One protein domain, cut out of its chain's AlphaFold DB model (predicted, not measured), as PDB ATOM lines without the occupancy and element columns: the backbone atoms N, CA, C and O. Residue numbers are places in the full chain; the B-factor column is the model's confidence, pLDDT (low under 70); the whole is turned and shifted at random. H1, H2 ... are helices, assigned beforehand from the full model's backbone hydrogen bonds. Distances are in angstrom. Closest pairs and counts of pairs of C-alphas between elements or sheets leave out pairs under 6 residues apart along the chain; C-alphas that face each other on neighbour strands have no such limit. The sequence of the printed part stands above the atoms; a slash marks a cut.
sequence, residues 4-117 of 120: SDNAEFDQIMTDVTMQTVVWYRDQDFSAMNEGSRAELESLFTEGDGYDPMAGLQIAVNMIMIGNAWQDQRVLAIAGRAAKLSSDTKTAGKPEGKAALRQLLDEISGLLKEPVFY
ATOM      1  N   SER A   4     -43.830 -14.428 -21.255       74.25
ATOM      2  CA  SER A   4     -42.814 -15.455 -20.990       74.25
ATOM      3  C   SER A   4     -43.342 -16.866 -21.228       74.25
ATOM      4  O   SER A   4     -42.617 -17.676 -21.789       74.25
ATOM      5  N   ASP A   5     -44.608 -17.132 -20.884       72.81
ATOM      6  CA  ASP A   5     -45.231 -18.445 -21.115       72.81
ATOM      7  C   ASP A   5     -45.322 -18.742 -22.620       72.81
ATOM      8  O   ASP A   5     -45.138 -19.877 -23.050       72.81
ATOM      9  N   ASN A   6     -45.582 -17.711 -23.433       80.19
ATOM     10  CA  ASN A   6     -45.621 -17.842 -24.889       80.19
ATOM     11  C   ASN A   6     -44.224 -18.097 -25.476       80.19
ATOM     12  O   ASN A   6     -44.082 -18.960 -26.331       80.19
ATOM     13  N   ALA A   7     -43.190 -17.399 -24.994       82.12
ATOM     14  CA  ALA A   7     -41.823 -17.588 -25.483       82.12
ATOM     15  C   ALA A   7     -41.253 -18.976 -25.137       82.12
ATOM     16  O   ALA A   7     -40.574 -19.588 -25.957       82.12
ATOM     17  N   GLU A   8     -41.543 -19.490 -23.938       85.25
ATOM     18  CA  GLU A   8     -41.167 -20.852 -23.544       85.25
ATOM     19  C   GLU A   8     -41.878 -21.898 -24.412       85.25
ATOM     20  O   GLU A   8     -41.250 -22.838 -24.895       85.25
ATOM     21  N   PHE A   9     -43.173 -21.702 -24.668       83.75
ATOM     22  CA  PHE A   9     -43.940 -22.571 -25.554       83.75
ATOM     23  C   PHE A   9     -43.389 -22.570 -26.989       83.75
ATOM     24  O   PHE A   9     -43.203 -23.639 -27.572       83.75
ATOM     25  N   ASP A  10     -43.074 -21.397 -27.539       84.38
ATOM     26  CA  ASP A  10     -42.523 -21.258 -28.890       84.38
ATOM     27  C   ASP A  10     -41.148 -21.939 -29.013       84.38
ATOM     28  O   ASP A  10     -40.874 -22.618 -30.009       84.38
ATOM     29  N   GLN A  11     -40.307 -21.833 -27.979       86.31
ATOM     30  CA  GLN A  11     -39.021 -22.531 -27.934       86.31
ATOM     31  C   GLN A  11     -39.211 -24.051 -27.922       86.31
ATOM     32  O   GLN A  11     -38.589 -24.750 -28.718       86.31
ATOM     33  N   ILE A  12     -40.109 -24.570 -27.078       87.50
ATOM     34  CA  ILE A  12     -40.401 -26.010 -27.014       87.50
ATOM     35  C   ILE A  12     -40.889 -26.520 -28.373       87.50
ATOM     36  O   ILE A  12     -40.438 -27.563 -28.844       87.50
ATOM     37  N   MET A  13     -41.793 -25.787 -29.028       86.06
ATOM     38  CA  MET A  13     -42.306 -26.171 -30.344       86.06
ATOM     39  C   MET A  13     -41.213 -26.157 -31.413       86.06
ATOM     40  O   MET A  13     -41.187 -27.047 -32.267       86.06
ATOM     41  N   THR A  14     -40.288 -25.200 -31.348       87.38
ATOM     42  CA  THR A  14     -39.121 -25.142 -32.236       87.38
ATOM     43  C   THR A  14     -38.219 -26.357 -32.025       87.38
ATOM     44  O   THR A  14     -37.914 -27.067 -32.986       87.38
ATOM     45  N   ASP A  15     -37.884 -26.675 -30.775       88.31
ATOM     46  CA  ASP A  15     -37.024 -27.809 -30.424       88.31
ATOM     47  C   ASP A  15     -37.636 -29.145 -30.871       88.31
ATOM     48  O   ASP A  15     -36.964 -29.970 -31.498       88.31
ATOM     49  N   VAL A  16     -38.932 -29.354 -30.610       89.56
ATOM     50  CA  VAL A  16     -39.659 -30.560 -31.038       89.56
ATOM     51  C   VAL A  16     -39.705 -30.662 -32.560       89.56
ATOM     52  O   VAL A  16     -39.515 -31.750 -33.113       89.56
ATOM     53  N   THR A  17     -39.916 -29.547 -33.259       91.69
ATOM     54  CA  THR A  17     -39.946 -29.544 -34.725       91.69
ATOM     55  C   THR A  17     -38.571 -29.897 -35.292       91.69
ATOM     56  O   THR A  17     -38.479 -30.759 -36.167       91.69
ATOM     57  N   MET A  18     -37.494 -29.311 -34.763       91.31
ATOM     58  CA  MET A  18     -36.119 -29.608 -35.182       91.31
ATOM     59  C   MET A  18     -35.750 -31.077 -34.941       91.31
ATOM     60  O   MET A  18     -35.178 -31.724 -35.818       91.31
ATOM     61  N   GLN A  19     -36.124 -31.641 -33.789       92.94
ATOM     62  CA  GLN A  19     -35.930 -33.070 -33.517       92.94
ATOM     63  C   GLN A  19     -36.715 -33.943 -34.501       92.94
ATOM     64  O   GLN A  19     -36.168 -34.896 -35.055       92.94
ATOM     65  N   THR A  20     -37.964 -33.574 -34.789       93.88
ATOM     66  CA  THR A  20     -38.797 -34.276 -35.771       93.88
ATOM     67  C   THR A  20     -38.164 -34.258 -37.161       93.88
ATOM     68  O   THR A  20     -38.140 -35.290 -37.832       93.88
ATOM     69  N   VAL A  21     -37.585 -33.132 -37.592       95.25
ATOM     70  CA  VAL A  21     -36.838 -33.060 -38.860       95.25
ATOM     71  C   VAL A  21     -35.701 -34.082 -38.877       95.25
ATOM     72  O   VAL A  21     -35.567 -34.813 -39.856       95.25
ATOM     73  N   VAL A  22     -34.913 -34.177 -37.801       94.94
ATOM     74  CA  VAL A  22     -33.792 -35.128 -37.706       94.94
ATOM     75  C   VAL A  22     -34.275 -36.573 -37.815       94.94
ATOM     76  O   VAL A  22     -33.747 -37.317 -38.641       94.94
ATOM     77  N   TRP A  23     -35.306 -36.956 -37.055       95.62
ATOM     78  CA  TRP A  23     -35.833 -38.324 -37.078       95.62
ATOM     79  C   TRP A  23     -36.277 -38.750 -38.475       95.62
ATOM     80  O   TRP A  23     -35.921 -39.827 -38.941       95.62
ATOM     81  N   TYR A  24     -37.010 -37.893 -39.187       96.75
ATOM     82  CA  TYR A  24     -37.513 -38.211 -40.524       96.75
ATOM     83  C   TYR A  24     -36.442 -38.117 -41.616       96.75
ATOM     84  O   TYR A  24     -36.467 -38.891 -42.574       96.75
ATOM     85  N   ARG A  25     -35.481 -37.198 -41.475       96.38
ATOM     86  CA  ARG A  25     -34.331 -37.079 -42.378       96.38
ATOM     87  C   ARG A  25     -33.482 -38.344 -42.351       96.38
ATOM     88  O   ARG A  25     -33.129 -38.862 -43.414       96.38
ATOM     89  N   ASP A  26     -33.176 -38.830 -41.154       95.81
ATOM     90  CA  ASP A  26     -32.281 -39.972 -40.953       95.81
ATOM     91  C   ASP A  26     -33.046 -41.307 -40.916       95.81
ATOM     92  O   ASP A  26     -32.429 -42.367 -40.988       95.81
ATOM     93  N   GLN A  27     -34.384 -41.250 -40.877       94.38
ATOM     94  CA  GLN A  27     -35.283 -42.379 -40.607       94.38
ATOM     95  C   GLN A  27     -34.886 -43.152 -39.333       94.38
ATOM     96  O   GLN A  27     -35.020 -44.373 -39.267       94.38
ATOM     97  N   ASP A  28     -34.404 -42.425 -38.323       94.88
ATOM     98  CA  ASP A  28     -34.078 -42.948 -36.997       94.88
ATOM     99  C   ASP A  28     -35.098 -42.422 -35.984       94.88
ATOM    100  O   ASP A  28     -35.100 -41.244 -35.618       94.88
ATOM    101  N   PHE A  29     -35.977 -43.317 -35.534       93.88
ATOM    102  CA  PHE A  29     -37.062 -43.019 -34.597       93.88
ATOM    103  C   PHE A  29     -36.759 -43.496 -33.171       93.88
ATOM    104  O   PHE A  29     -37.635 -43.457 -32.309       93.88
ATOM    105  N   SER A  30     -35.527 -43.938 -32.894       92.31
ATOM    106  CA  SER A  30     -35.147 -44.557 -31.618       92.31
ATOM    107  C   SER A  30     -35.394 -43.658 -30.402       92.31
ATOM    108  O   SER A  30     -35.727 -44.162 -29.324       92.31
ATOM    109  N   ALA A  31     -35.283 -42.340 -30.598       90.88
ATOM    110  CA  ALA A  31     -35.490 -41.302 -29.591       90.88
ATOM    111  C   ALA A  31     -36.947 -40.805 -29.473       90.88
ATOM    112  O   ALA A  31     -37.222 -39.933 -28.648       90.88
ATOM    113  N   MET A  32     -37.885 -41.333 -30.269       91.19
ATOM    114  CA  MET A  32     -39.310 -41.026 -30.111       91.19
ATOM    115  C   MET A  32     -39.904 -41.750 -28.898       91.19
ATOM    116  O   MET A  32     -39.387 -42.766 -28.428       91.19
ATOM    117  N   ASN A  33     -41.039 -41.242 -28.406       91.75
ATOM    118  CA  ASN A  33     -41.824 -41.956 -27.401       91.75
ATOM    119  C   ASN A  33     -42.237 -43.345 -27.927       91.75
ATOM    120  O   ASN A  33     -42.438 -43.526 -29.127       91.75
ATOM    121  N   GLU A  34     -42.383 -44.311 -27.019       91.19
ATOM    122  CA  GLU A  34     -42.557 -45.725 -27.370       91.19
ATOM    123  C   GLU A  34     -43.744 -45.985 -28.307       91.19
ATOM    124  O   GLU A  34     -43.600 -46.763 -29.247       91.19
ATOM    125  N   GLY A  35     -44.878 -45.308 -28.098       88.62
ATOM    126  CA  GLY A  35     -46.074 -45.475 -28.926       88.62
ATOM    127  C   GLY A  35     -45.847 -45.014 -30.363       88.62
ATOM    128  O   GLY A  35     -45.941 -45.811 -31.292       88.62
ATOM    129  N   SER A  36     -45.453 -43.749 -30.547       88.44
ATOM    130  CA  SER A  36     -45.173 -43.205 -31.883       88.44
ATOM    131  C   SER A  36     -44.022 -43.932 -32.580       88.44
ATOM    132  O   SER A  36     -44.038 -44.094 -33.800       88.44
ATOM    133  N   ARG A  37     -43.019 -44.382 -31.814       92.69
ATOM    134  CA  ARG A  37     -41.922 -45.195 -32.338       92.69
ATOM    135  C   ARG A  37     -42.442 -46.528 -32.868       92.69
ATOM    136  O   ARG A  37     -42.149 -46.858 -34.009       92.69
ATOM    137  N   ALA A  38     -43.231 -47.259 -32.081       91.50
ATOM    138  CA  ALA A  38     -43.768 -48.559 -32.480       91.50
ATOM    139  C   ALA A  38     -44.648 -48.464 -33.737       91.50
ATOM    140  O   ALA A  38     -44.538 -49.307 -34.631       91.50
ATOM    141  N   GLU A  39     -45.465 -47.412 -33.848       92.81
ATOM    142  CA  GLU A  39     -46.269 -47.144 -35.045       92.81
ATOM    143  C   GLU A  39     -45.384 -47.006 -36.293       92.81
ATOM    144  O   GLU A  39     -45.615 -47.680 -37.298       92.81
ATOM    145  N   LEU A  40     -44.333 -46.181 -36.240       93.62
ATOM    146  CA  LEU A  40     -43.440 -45.956 -37.381       93.62
ATOM    147  C   LEU A  40     -42.544 -47.166 -37.675       93.62
ATOM    148  O   LEU A  40     -42.379 -47.535 -38.837       93.62
ATOM    149  N   GLU A  41     -42.008 -47.820 -36.644       93.69
ATOM    150  CA  GLU A  41     -41.179 -49.021 -36.777       93.69
ATOM    151  C   GLU A  41     -41.961 -50.194 -37.382       93.69
ATOM    152  O   GLU A  41     -41.380 -51.000 -38.111       93.69
ATOM    153  N   SER A  42     -43.287 -50.252 -37.200       93.19
ATOM    154  CA  SER A  42     -44.143 -51.256 -37.851       93.19
ATOM    155  C   SER A  42     -44.065 -51.232 -39.387       93.19
ATOM    156  O   SER A  42     -44.364 -52.229 -40.049       93.19
ATOM    157  N   LEU A  43     -43.619 -50.118 -39.980       93.56
ATOM    158  CA  LEU A  43     -43.389 -50.007 -41.420       93.56
ATOM    159  C   LEU A  43     -42.134 -50.774 -41.877       93.56
ATOM    160  O   LEU A  43     -42.042 -51.132 -43.050       93.56
ATOM    161  N   PHE A  44     -41.193 -51.045 -40.971       91.94
ATOM    162  CA  PHE A  44     -39.902 -51.685 -41.249       91.94
ATOM    163  C   PHE A  44     -39.858 -53.165 -40.858       91.94
ATOM    164  O   PHE A  44     -38.968 -53.885 -41.306       91.94
ATOM    165  N   THR A  45     -40.792 -53.628 -40.028       88.00
ATOM    166  CA  THR A  45     -40.844 -55.028 -39.595       88.00
ATOM    167  C   THR A  45     -41.242 -55.961 -40.734       88.00
ATOM    168  O   THR A  45     -41.973 -55.583 -41.652       88.00
ATOM    169  N   GLU A  46     -40.792 -57.212 -40.670       80.06
ATOM    170  CA  GLU A  46     -41.253 -58.253 -41.588       80.06
ATOM    171  C   GLU A  46     -42.735 -58.572 -41.327       80.06
ATOM    172  O   GLU A  46     -43.161 -58.717 -40.181       80.06
ATOM    173  N   GLY A  47     -43.531 -58.658 -42.394       77.94
ATOM    174  CA  GLY A  47     -44.956 -58.984 -42.324       77.94
ATOM    175  C   GLY A  47     -45.841 -58.073 -43.173       77.94
ATOM    176  O   GLY A  47     -45.473 -56.947 -43.521       77.94
ATOM    177  N   ASP A  48     -47.033 -58.586 -43.467       72.31
ATOM    178  CA  ASP A  48     -48.014 -57.985 -44.378       72.31
ATOM    179  C   ASP A  48     -48.817 -56.832 -43.743       72.31
ATOM    180  O   ASP A  48     -49.479 -56.066 -44.438       72.31
ATOM    181  N   GLY A  49     -48.754 -56.686 -42.418       77.94
ATOM    182  CA  GLY A  49     -49.434 -55.632 -41.668       77.94
ATOM    183  C   GLY A  49     -48.492 -54.530 -41.181       77.94
ATOM    184  O   GLY A  49     -47.275 -54.708 -41.090       77.94
ATOM    185  N   TYR A  50     -49.083 -53.389 -40.844       91.88
ATOM    186  CA  TYR A  50     -48.453 -52.282 -40.127       91.88
ATOM    187  C   TYR A  50     -49.516 -51.584 -39.272       91.88
ATOM    188  O   TYR A  50     -50.712 -51.819 -39.473       91.88
ATOM    189  N   ASP A  51     -49.109 -50.731 -38.336       92.00
ATOM    190  CA  ASP A  51     -50.056 -49.940 -37.557       92.00
ATOM    191  C   ASP A  51     -50.718 -48.868 -38.451       92.00
ATOM    192  O   ASP A  51     -50.020 -47.983 -38.958       92.00
ATOM    193  N   PRO A  52     -52.051 -48.885 -38.650       87.81
ATOM    194  CA  PRO A  52     -52.737 -47.872 -39.451       87.81
ATOM    195  C   PRO A  52     -52.474 -46.429 -38.991       87.81
ATOM    196  O   PRO A  52     -52.538 -45.512 -39.818       87.81
ATOM    197  N   MET A  53     -52.140 -46.221 -37.713       92.50
ATOM    198  CA  MET A  53     -51.823 -44.916 -37.131       92.50
ATOM    199  C   MET A  53     -50.489 -44.349 -37.608       92.50
ATOM    200  O   MET A  53     -50.335 -43.129 -37.613       92.50
ATOM    201  N   ALA A  54     -49.580 -45.178 -38.135       94.44
ATOM    202  CA  ALA A  54     -48.289 -44.726 -38.652       94.44
ATOM    203  C   ALA A  54     -48.443 -43.591 -39.677       94.44
ATOM    204  O   ALA A  54     -47.738 -42.588 -39.621       94.44
ATOM    205  N   GLY A  55     -49.415 -43.697 -40.591       95.25
ATOM    206  CA  GLY A  55     -49.656 -42.647 -41.583       95.25
ATOM    207  C   GLY A  55     -50.222 -41.353 -40.982       95.25
ATOM    208  O   GLY A  55     -49.904 -40.271 -41.476       95.25
ATOM    209  N   LEU A  56     -51.001 -41.428 -39.897       95.00
ATOM    210  CA  LEU A  56     -51.470 -40.236 -39.188       95.00
ATOM    211  C   LEU A  56     -50.328 -39.571 -38.413       95.00
ATOM    212  O   LEU A  56     -50.185 -38.352 -38.477       95.00
ATOM    213  N   GLN A  57     -49.480 -40.363 -37.756       95.31
ATOM    214  CA  GLN A  57     -48.277 -39.878 -37.085       95.31
ATOM    215  C   GLN A  57     -47.348 -39.164 -38.080       95.31
ATOM    216  O   GLN A  57     -46.891 -38.053 -37.808       95.31
ATOM    217  N   ILE A  58     -47.127 -39.736 -39.270       97.06
ATOM    218  CA  ILE A  58     -46.391 -39.071 -40.359       97.06
ATOM    219  C   ILE A  58     -47.076 -37.754 -40.742       97.06
ATOM    220  O   ILE A  58     -46.414 -36.721 -40.817       97.06
ATOM    221  N   ALA A  59     -48.395 -37.756 -40.947       97.38
ATOM    222  CA  ALA A  59     -49.129 -36.563 -41.361       97.38
ATOM    223  C   ALA A  59     -49.001 -35.406 -40.359       97.38
ATOM    224  O   ALA A  59     -48.703 -34.284 -40.764       97.38
ATOM    225  N   VAL A  60     -49.184 -35.667 -39.063       95.25
ATOM    226  CA  VAL A  60     -49.081 -34.642 -38.010       95.25
ATOM    227  C   VAL A  60     -47.677 -34.043 -37.969       95.25
ATOM    228  O   VAL A  60     -47.528 -32.819 -37.965       95.25
ATOM    229  N   ASN A  61     -46.645 -34.887 -38.027       95.69
ATOM    230  CA  ASN A  61     -45.256 -34.431 -38.039       95.69
ATOM    231  C   ASN A  61     -44.940 -33.585 -39.276       95.69
ATOM    232  O   ASN A  61     -44.295 -32.545 -39.168       95.69
ATOM    233  N   MET A  62     -45.448 -33.971 -40.448       97.69
ATOM    234  CA  MET A  62     -45.264 -33.189 -41.671       97.69
ATOM    235  C   MET A  62     -46.046 -31.868 -41.651       97.69
ATOM    236  O   MET A  62     -45.558 -30.876 -42.178       97.69
ATOM    237  N   ILE A  63     -47.219 -31.799 -41.013       96.88
ATOM    238  CA  ILE A  63     -47.934 -30.524 -40.813       96.88
ATOM    239  C   ILE A  63     -47.099 -29.573 -39.955       96.88
ATOM    240  O   ILE A  63     -46.961 -28.399 -40.297       96.88
ATOM    241  N   MET A  64     -46.526 -30.079 -38.864       94.31
ATOM    242  CA  MET A  64     -45.678 -29.297 -37.965       94.31
ATOM    243  C   MET A  64     -44.449 -28.739 -38.698       94.31
ATOM    244  O   MET A  64     -44.248 -27.526 -38.706       94.31
ATOM    245  N   ILE A  65     -43.695 -29.589 -39.406       94.94
ATOM    246  CA  ILE A  65     -42.535 -29.156 -40.204       94.94
ATOM    247  C   ILE A  65     -42.961 -28.195 -41.323       94.94
ATOM    248  O   ILE A  65     -42.363 -27.137 -41.507       94.94
ATOM    249  N   GLY A  66     -44.010 -28.538 -42.073       95.25
ATOM    250  CA  GLY A  66     -44.484 -27.735 -43.198       95.25
ATOM    251  C   GLY A  66     -44.922 -26.334 -42.779       95.25
ATOM    252  O   GLY A  66     -44.660 -25.380 -43.504       95.25
ATOM    253  N   ASN A  67     -45.520 -26.183 -41.597       93.31
ATOM    254  CA  ASN A  67     -45.870 -24.872 -41.056       93.31
ATOM    255  C   ASN A  67     -44.645 -24.092 -40.568       93.31
ATOM    256  O   ASN A  67     -44.554 -22.901 -40.856       93.31
ATOM    257  N   ALA A  68     -43.698 -24.747 -39.889       91.88
ATOM    258  CA  ALA A  68     -42.488 -24.093 -39.386       91.88
ATOM    259  C   ALA A  68     -41.628 -23.496 -40.516       91.88
ATOM    260  O   ALA A  68     -41.163 -22.367 -40.400       91.88
ATOM    261  N   TRP A  69     -41.498 -24.198 -41.648       92.00
ATOM    262  CA  TRP A  69     -40.765 -23.705 -42.829       92.00
ATOM    263  C   TRP A  69     -41.648 -23.080 -43.915       92.00
ATOM    264  O   TRP A  69     -41.137 -22.666 -44.955       92.00
ATOM    265  N   GLN A  70     -42.965 -23.020 -43.707       94.38
ATOM    266  CA  GLN A  70     -43.947 -22.596 -44.717       94.38
ATOM    267  C   GLN A  70     -43.814 -23.362 -46.056       94.38
ATOM    268  O   GLN A  70     -44.102 -22.830 -47.131       94.38
ATOM    269  N   ASP A  71     -43.390 -24.629 -46.003       95.56
ATOM    270  CA  ASP A  71     -43.121 -25.452 -47.182       95.56
ATOM    271  C   ASP A  71     -44.360 -26.267 -47.594       95.56
ATOM    272  O   ASP A  71     -44.742 -27.266 -46.978       95.56
ATOM    273  N   GLN A  72     -44.980 -25.852 -48.700       97.00
ATOM    274  CA  GLN A  72     -46.176 -26.499 -49.250       97.00
ATOM    275  C   GLN A  72     -45.926 -27.928 -49.754       97.00
ATOM    276  O   GLN A  72     -46.863 -28.726 -49.811       97.00
ATOM    277  N   ARG A  73     -44.686 -28.285 -50.111       97.69
ATOM    278  CA  ARG A  73     -44.336 -29.648 -50.541       97.69
ATOM    279  C   ARG A  73     -44.452 -30.606 -49.361       97.69
ATOM    280  O   ARG A  73     -45.029 -31.682 -49.504       97.69
ATOM    281  N   VAL A  74     -43.984 -30.179 -48.186       97.31
ATOM    282  CA  VAL A  74     -44.110 -30.945 -46.937       97.31
ATOM    283  C   VAL A  74     -45.587 -31.091 -46.545       97.31
ATOM    284  O   VAL A  74     -46.044 -32.194 -46.241       97.31
ATOM    285  N   LEU A  75     -46.382 -30.020 -46.649       97.88
ATOM    286  CA  LEU A  75     -47.827 -30.080 -46.383       97.88
ATOM    287  C   LEU A  75     -48.573 -31.012 -47.357       97.88
ATOM    288  O   LEU A  75     -49.479 -31.744 -46.953       97.88
ATOM    289  N   ALA A  76     -48.175 -31.051 -48.631       98.00
ATOM    290  CA  ALA A  76     -48.740 -31.985 -49.604       98.00
ATOM    291  C   ALA A  76     -48.427 -33.452 -49.254       98.00
ATOM    292  O   ALA A  76     -49.286 -34.327 -49.408       98.00
ATOM    293  N   ILE A  77     -47.225 -33.729 -48.740       97.88
ATOM    294  CA  ILE A  77     -46.856 -35.050 -48.217       97.88
ATOM    295  C   ILE A  77     -47.730 -35.422 -47.012       97.88
ATOM    296  O   ILE A  77     -48.220 -36.553 -46.955       97.88
ATOM    297  N   ALA A  78     -48.005 -34.484 -46.101       97.69
ATOM    298  CA  ALA A  78     -48.887 -34.733 -44.961       97.69
ATOM    299  C   ALA A  78     -50.282 -35.216 -45.397       97.69
ATOM    300  O   ALA A  78     -50.799 -36.206 -44.878       97.69
ATOM    301  N   GLY A  79     -50.864 -34.567 -46.411       97.12
ATOM    302  CA  GLY A  79     -52.152 -34.974 -46.977       97.12
ATOM    303  C   GLY A  79     -52.125 -36.383 -47.581       97.12
ATOM    304  O   GLY A  79     -53.080 -37.148 -47.423       97.12
ATOM    305  N   ARG A  80     -51.018 -36.769 -48.230       96.75
ATOM    306  CA  ARG A  80     -50.830 -38.131 -48.762       96.75
ATOM    307  C   ARG A  80     -50.738 -39.169 -47.645       96.75
ATOM    308  O   ARG A  80     -51.392 -40.204 -47.748       96.75
ATOM    309  N   ALA A  81     -49.984 -38.885 -46.585       96.38
ATOM    310  CA  ALA A  81     -49.855 -39.771 -45.428       96.38
ATOM    311  C   ALA A  81     -51.214 -40.005 -44.739       96.38
ATOM    312  O   ALA A  81     -51.615 -41.152 -44.524       96.38
ATOM    313  N   ALA A  82     -51.975 -38.930 -44.503       95.50
ATOM    314  CA  ALA A  82     -53.314 -39.004 -43.918       95.50
ATOM    315  C   ALA A  82     -54.289 -39.808 -44.794       95.50
ATOM    316  O   ALA A  82     -55.072 -40.617 -44.292       95.50
ATOM    317  N   LYS A  83     -54.222 -39.633 -46.119       94.56
ATOM    318  CA  LYS A  83     -55.029 -40.416 -47.064       94.56
ATOM    319  C   LYS A  83     -54.698 -41.909 -46.999       94.56
ATOM    320  O   LYS A  83     -55.615 -42.718 -46.936       94.56
ATOM    321  N   LEU A  84     -53.417 -42.282 -46.984       92.88
ATOM    322  CA  LEU A  84     -52.992 -43.688 -46.901       92.88
ATOM    323  C   LEU A  84     -53.421 -44.362 -45.588       92.88
ATOM    324  O   LEU A  84     -53.737 -45.551 -45.591       92.88
ATOM    325  N   SER A  85     -53.462 -43.600 -44.491       88.56
ATOM    326  CA  SER A  85     -53.926 -44.056 -43.172       88.56
ATOM    327  C   SER A  85     -55.452 -44.220 -43.087       88.56
ATOM    328  O   SER A  85     -55.937 -45.082 -42.360       88.56
ATOM    329  N   SER A  86     -56.217 -43.433 -43.850       89.00
ATOM    330  CA  SER A  86     -57.690 -43.420 -43.798       89.00
ATOM    331  C   SER A  86     -58.376 -44.243 -44.894       89.00
ATOM    332  O   SER A  86     -59.556 -44.575 -44.764       89.00
ATOM    333  N   ASP A  87     -57.673 -44.589 -45.973       91.94
ATOM    334  CA  ASP A  87     -58.229 -45.404 -47.050       91.94
ATOM    335  C   ASP A  87     -58.327 -46.875 -46.617       91.94
ATOM    336  O   ASP A  87     -57.331 -47.556 -46.376       91.94
ATOM    337  N   THR A  88     -59.555 -47.397 -46.562       87.00
ATOM    338  CA  THR A  88     -59.855 -48.778 -46.149       87.00
ATOM    339  C   THR A  88     -59.223 -49.838 -47.056       87.00
ATOM    340  O   THR A  88     -59.139 -51.016 -46.690       87.00
ATOM    341  N   LYS A  89     -58.761 -49.457 -48.251       89.38
ATOM    342  CA  LYS A  89     -58.026 -50.338 -49.161       89.38
ATOM    343  C   LYS A  89     -56.551 -50.464 -48.810       89.38
ATOM    344  O   LYS A  89     -55.990 -51.495 -49.152       89.38
ATOM    345  N   THR A  90     -55.957 -49.486 -48.128       89.00
ATOM    346  CA  THR A  90     -54.514 -49.446 -47.834       89.00
ATOM    347  C   THR A  90     -54.195 -49.518 -46.344       89.00
ATOM    348  O   THR A  90     -53.151 -50.050 -45.981       89.00
ATOM    349  N   ALA A  91     -55.084 -49.034 -45.476       92.25
ATOM    350  CA  ALA A  91     -54.869 -48.985 -44.034       92.25
ATOM    351  C   ALA A  91     -54.582 -50.378 -43.446       92.25
ATOM    352  O   ALA A  91     -55.379 -51.307 -43.599       92.25
ATOM    353  N   GLY A  92     -53.428 -50.513 -42.786       91.38
ATOM    354  CA  GLY A  92     -52.967 -51.752 -42.148       91.38
ATOM    355  C   GLY A  92     -52.602 -52.891 -43.107       91.38
ATOM    356  O   GLY A  92     -52.422 -54.019 -42.657       91.38
ATOM    357  N   LYS A  93     -52.520 -52.622 -44.417       92.75
ATOM    358  CA  LYS A  93     -52.291 -53.618 -45.479       92.75
ATOM    359  C   LYS A  93     -50.920 -53.458 -46.153       92.75
ATOM    360  O   LYS A  93     -50.335 -52.371 -46.067       92.75
ATOM    361  N   PRO A  94     -50.434 -54.478 -46.889       92.25
ATOM    362  CA  PRO A  94     -49.122 -54.439 -47.536       92.25
ATOM    363  C   PRO A  94     -48.940 -53.254 -48.483       92.25
ATOM    364  O   PRO A  94     -47.890 -52.614 -48.492       92.25
ATOM    365  N   GLU A  95     -49.969 -52.917 -49.262       91.94
ATOM    366  CA  GLU A  95     -49.905 -51.822 -50.228       91.94
ATOM    367  C   GLU A  95     -49.779 -50.465 -49.528       91.94
ATOM    368  O   GLU A  95     -49.029 -49.599 -49.981       91.94
ATOM    369  N   GLY A  96     -50.474 -50.286 -48.398       93.69
ATOM    370  CA  GLY A  96     -50.343 -49.090 -47.566       93.69
ATOM    371  C   GLY A  96     -48.967 -48.990 -46.921       93.69
ATOM    372  O   GLY A  96     -48.357 -47.922 -46.958       93.69
ATOM    373  N   LYS A  97     -48.438 -50.110 -46.416       94.81
ATOM    374  CA  LYS A  97     -47.081 -50.194 -45.862       94.81
ATOM    375  C   LYS A  97     -46.035 -49.780 -46.893       94.81
ATOM    376  O   LYS A  97     -45.222 -48.900 -46.618       94.81
ATOM    377  N   ALA A  98     -46.090 -50.351 -48.097       94.31
ATOM    378  CA  ALA A  98     -45.173 -50.024 -49.186       94.31
ATOM    379  C   ALA A  98     -45.270 -48.545 -49.598       94.31
ATOM    380  O   ALA A  98     -44.247 -47.877 -49.748       94.31
ATOM    381  N   ALA A  99     -46.487 -48.007 -49.718       95.56
ATOM    382  CA  ALA A  99     -46.699 -46.605 -50.063       95.56
ATOM    383  C   ALA A  99     -46.186 -45.643 -48.977       95.56
ATOM    384  O   ALA A  99     -45.595 -44.614 -49.300       95.56
ATOM    385  N   LEU A 100     -46.375 -45.970 -47.695       96.19
ATOM    386  CA  LEU A 100     -45.841 -45.176 -46.585       96.19
ATOM    387  C   LEU A 100     -44.316 -45.273 -46.491       96.19
ATOM    388  O   LEU A 100     -43.674 -44.265 -46.209       96.19
ATOM    389  N   ARG A 101     -43.714 -46.432 -46.789       95.94
ATOM    390  CA  ARG A 101     -42.251 -46.575 -46.891       95.94
ATOM    391  C   ARG A 101     -41.677 -45.704 -48.002       95.94
ATOM    392  O   ARG A 101     -40.751 -44.943 -47.746       95.94
ATOM    393  N   GLN A 102     -42.288 -45.727 -49.186       96.75
ATOM    394  CA  GLN A 102     -41.908 -44.821 -50.269       96.75
ATOM    395  C   GLN A 102     -42.049 -43.351 -49.845       96.75
ATOM    396  O   GLN A 102     -41.186 -42.532 -50.151       96.75
ATOM    397  N   LEU A 103     -43.105 -43.012 -49.102       97.38
ATOM    398  CA  LEU A 103     -43.304 -41.656 -48.601       97.38
ATOM    399  C   LEU A 103     -42.211 -41.235 -47.607       97.38
ATOM    400  O   LEU A 103     -41.768 -40.094 -47.657       97.38
ATOM    401  N   LEU A 104     -41.747 -42.138 -46.737       97.38
ATOM    402  CA  LEU A 104     -40.619 -41.876 -45.833       97.38
ATOM    403  C   LEU A 104     -39.315 -41.623 -46.596       97.38
ATOM    404  O   LEU A 104     -38.538 -40.755 -46.199       97.38
ATOM    405  N   ASP A 105     -39.087 -42.322 -47.707       97.88
ATOM    406  CA  ASP A 105     -37.923 -42.080 -48.563       97.88
ATOM    407  C   ASP A 105     -38.003 -40.704 -49.242       97.88
ATOM    408  O   ASP A 105     -37.016 -39.965 -49.267       97.88
ATOM    409  N   GLU A 106     -39.190 -40.316 -49.722       97.81
ATOM    410  CA  GLU A 106     -39.442 -38.975 -50.266       97.81
ATOM    411  C   GLU A 106     -39.228 -37.878 -49.210       97.81
ATOM    412  O   GLU A 106     -38.559 -36.881 -49.489       97.81
ATOM    413  N   ILE A 107     -39.748 -38.070 -47.991       98.00
ATOM    414  CA  ILE A 107     -39.554 -37.146 -46.864       98.00
ATOM    415  C   ILE A 107     -38.068 -37.026 -46.529       98.00
ATOM    416  O   ILE A 107     -37.552 -35.917 -46.439       98.00
ATOM    417  N   SER A 108     -37.365 -38.151 -46.374       97.81
ATOM    418  CA  SER A 108     -35.934 -38.159 -46.065       97.81
ATOM    419  C   SER A 108     -35.128 -37.409 -47.126       97.81
ATOM    420  O   SER A 108     -34.230 -36.640 -46.785       97.81
ATOM    421  N   GLY A 109     -35.453 -37.598 -48.408       97.75
ATOM    422  CA  GLY A 109     -34.828 -36.865 -49.508       97.75
ATOM    423  C   GLY A 109     -35.077 -35.359 -49.425       97.75
ATOM    424  O   GLY A 109     -34.132 -34.579 -49.524       97.75
ATOM    425  N   LEU A 110     -36.327 -34.958 -49.187       97.12
ATOM    426  CA  LEU A 110     -36.725 -33.556 -49.070       97.12
ATOM    427  C   LEU A 110     -36.068 -32.864 -47.865       97.12
ATOM    428  O   LEU A 110     -35.515 -31.776 -48.001       97.12
ATOM    429  N   LEU A 111     -36.063 -33.505 -46.695       96.38
ATOM    430  CA  LEU A 111     -35.517 -32.936 -45.455       96.38
ATOM    431  C   LEU A 111     -33.981 -32.886 -45.417       96.38
ATOM    432  O   LEU A 111     -33.402 -32.336 -44.481       96.38
ATOM    433  N   LYS A 112     -33.303 -33.426 -46.435       95.88
ATOM    434  CA  LYS A 112     -31.865 -33.219 -46.662       95.88
ATOM    435  C   LYS A 112     -31.564 -31.917 -47.410       95.88
ATOM    436  O   LYS A 112     -30.397 -31.598 -47.631       95.88
ATOM    437  N   GLU A 113     -32.576 -31.157 -47.826       95.38
ATOM    438  CA  GLU A 113     -32.361 -29.856 -48.455       95.38
ATOM    439  C   GLU A 113     -31.822 -28.820 -47.447       95.38
ATOM    440  O   GLU A 113     -32.298 -28.757 -46.313       95.38
ATOM    441  N   PRO A 114     -30.882 -27.937 -47.855       90.19
ATOM    442  CA  PRO A 114     -30.240 -26.946 -46.980       90.19
ATOM    443  C   PRO A 114     -31.187 -26.047 -46.167       90.19
ATOM    444  O   PRO A 114     -30.788 -25.510 -45.134       90.19
ATOM    445  N   VAL A 115     -32.421 -25.855 -46.636       89.44
ATOM    446  CA  VAL A 115     -33.423 -25.001 -45.986       89.44
ATOM    447  C   VAL A 115     -33.834 -25.528 -44.606       89.44
ATOM    448  O   VAL A 115     -34.053 -24.724 -43.707       89.44
ATOM    449  N   PHE A 116     -33.821 -26.848 -44.400       89.25
ATOM    450  CA  PHE A 116     -34.235 -27.497 -43.149       89.25
ATOM    451  C   PHE A 116     -33.127 -27.576 -42.084       89.25
ATOM    452  O   PHE A 116     -33.337 -28.136 -41.013       89.25
ATOM    453  N   TYR A 117     -31.938 -27.026 -42.362       79.38
ATOM    454  CA  TYR A 117     -30.823 -26.958 -41.401       79.38
ATOM    455  C   TYR A 117     -30.677 -25.589 -40.744       79.38
ATOM    456  O   TYR A 117     -29.864 -25.428 -39.835       79.38
TER     457      TYR A 117
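This is residues 4 to 117 of the 120 residues of an uncharacterized protein of bacteria symbiont BFo1 of Frankliniella occidentalis (UniProt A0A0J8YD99). H3, H4 and H5 make an up-and-down bundle, each running against the one before, while long H1 slants across H3 to H5 and sticks out with residues 4 to 12. Short H2 packs on H3's residues 54 to 57. The printed part, 114 residues with six helices H1 to H6 and no named strand, is all helix and compact, with radius of gyration of the C-alphas 14.2 A and spans 47 by 28 by 23 A.

H1, residues 4 to 26, touches H3, residues 54 to 68, with residues 14 to 21 alone, at a steep tilt of 57 degrees; the closest C-alphas, Thr 17 and Ile 65, are 6.1 A apart. With residues 24 to 26 alone H1 touches H5, residues 94 to 110; closest C-alphas Arg 25 and Ser 108, 4.2 A. H2, residues 34 to 41, touches H3; closest C-alphas Glu 39 and Ala 54, 4.8 A. H4, residues 72 to 86, forms hairpins with H3 and H5. H6, residues 114 to 117, is near H1. In H1 to H5 every O i to N i+4 pair is within hydrogen-bond range.

H1 runs 33.3 A from C-alpha 4 at (-42.814, -15.455, -20.990), H5 24.3 A; H6 ends at C-alpha 117, (-30.823, -26.958, -41.401).

The printed part has no cut; the H2 to H3 link is long; no printed residue is under 70 in pLDDT.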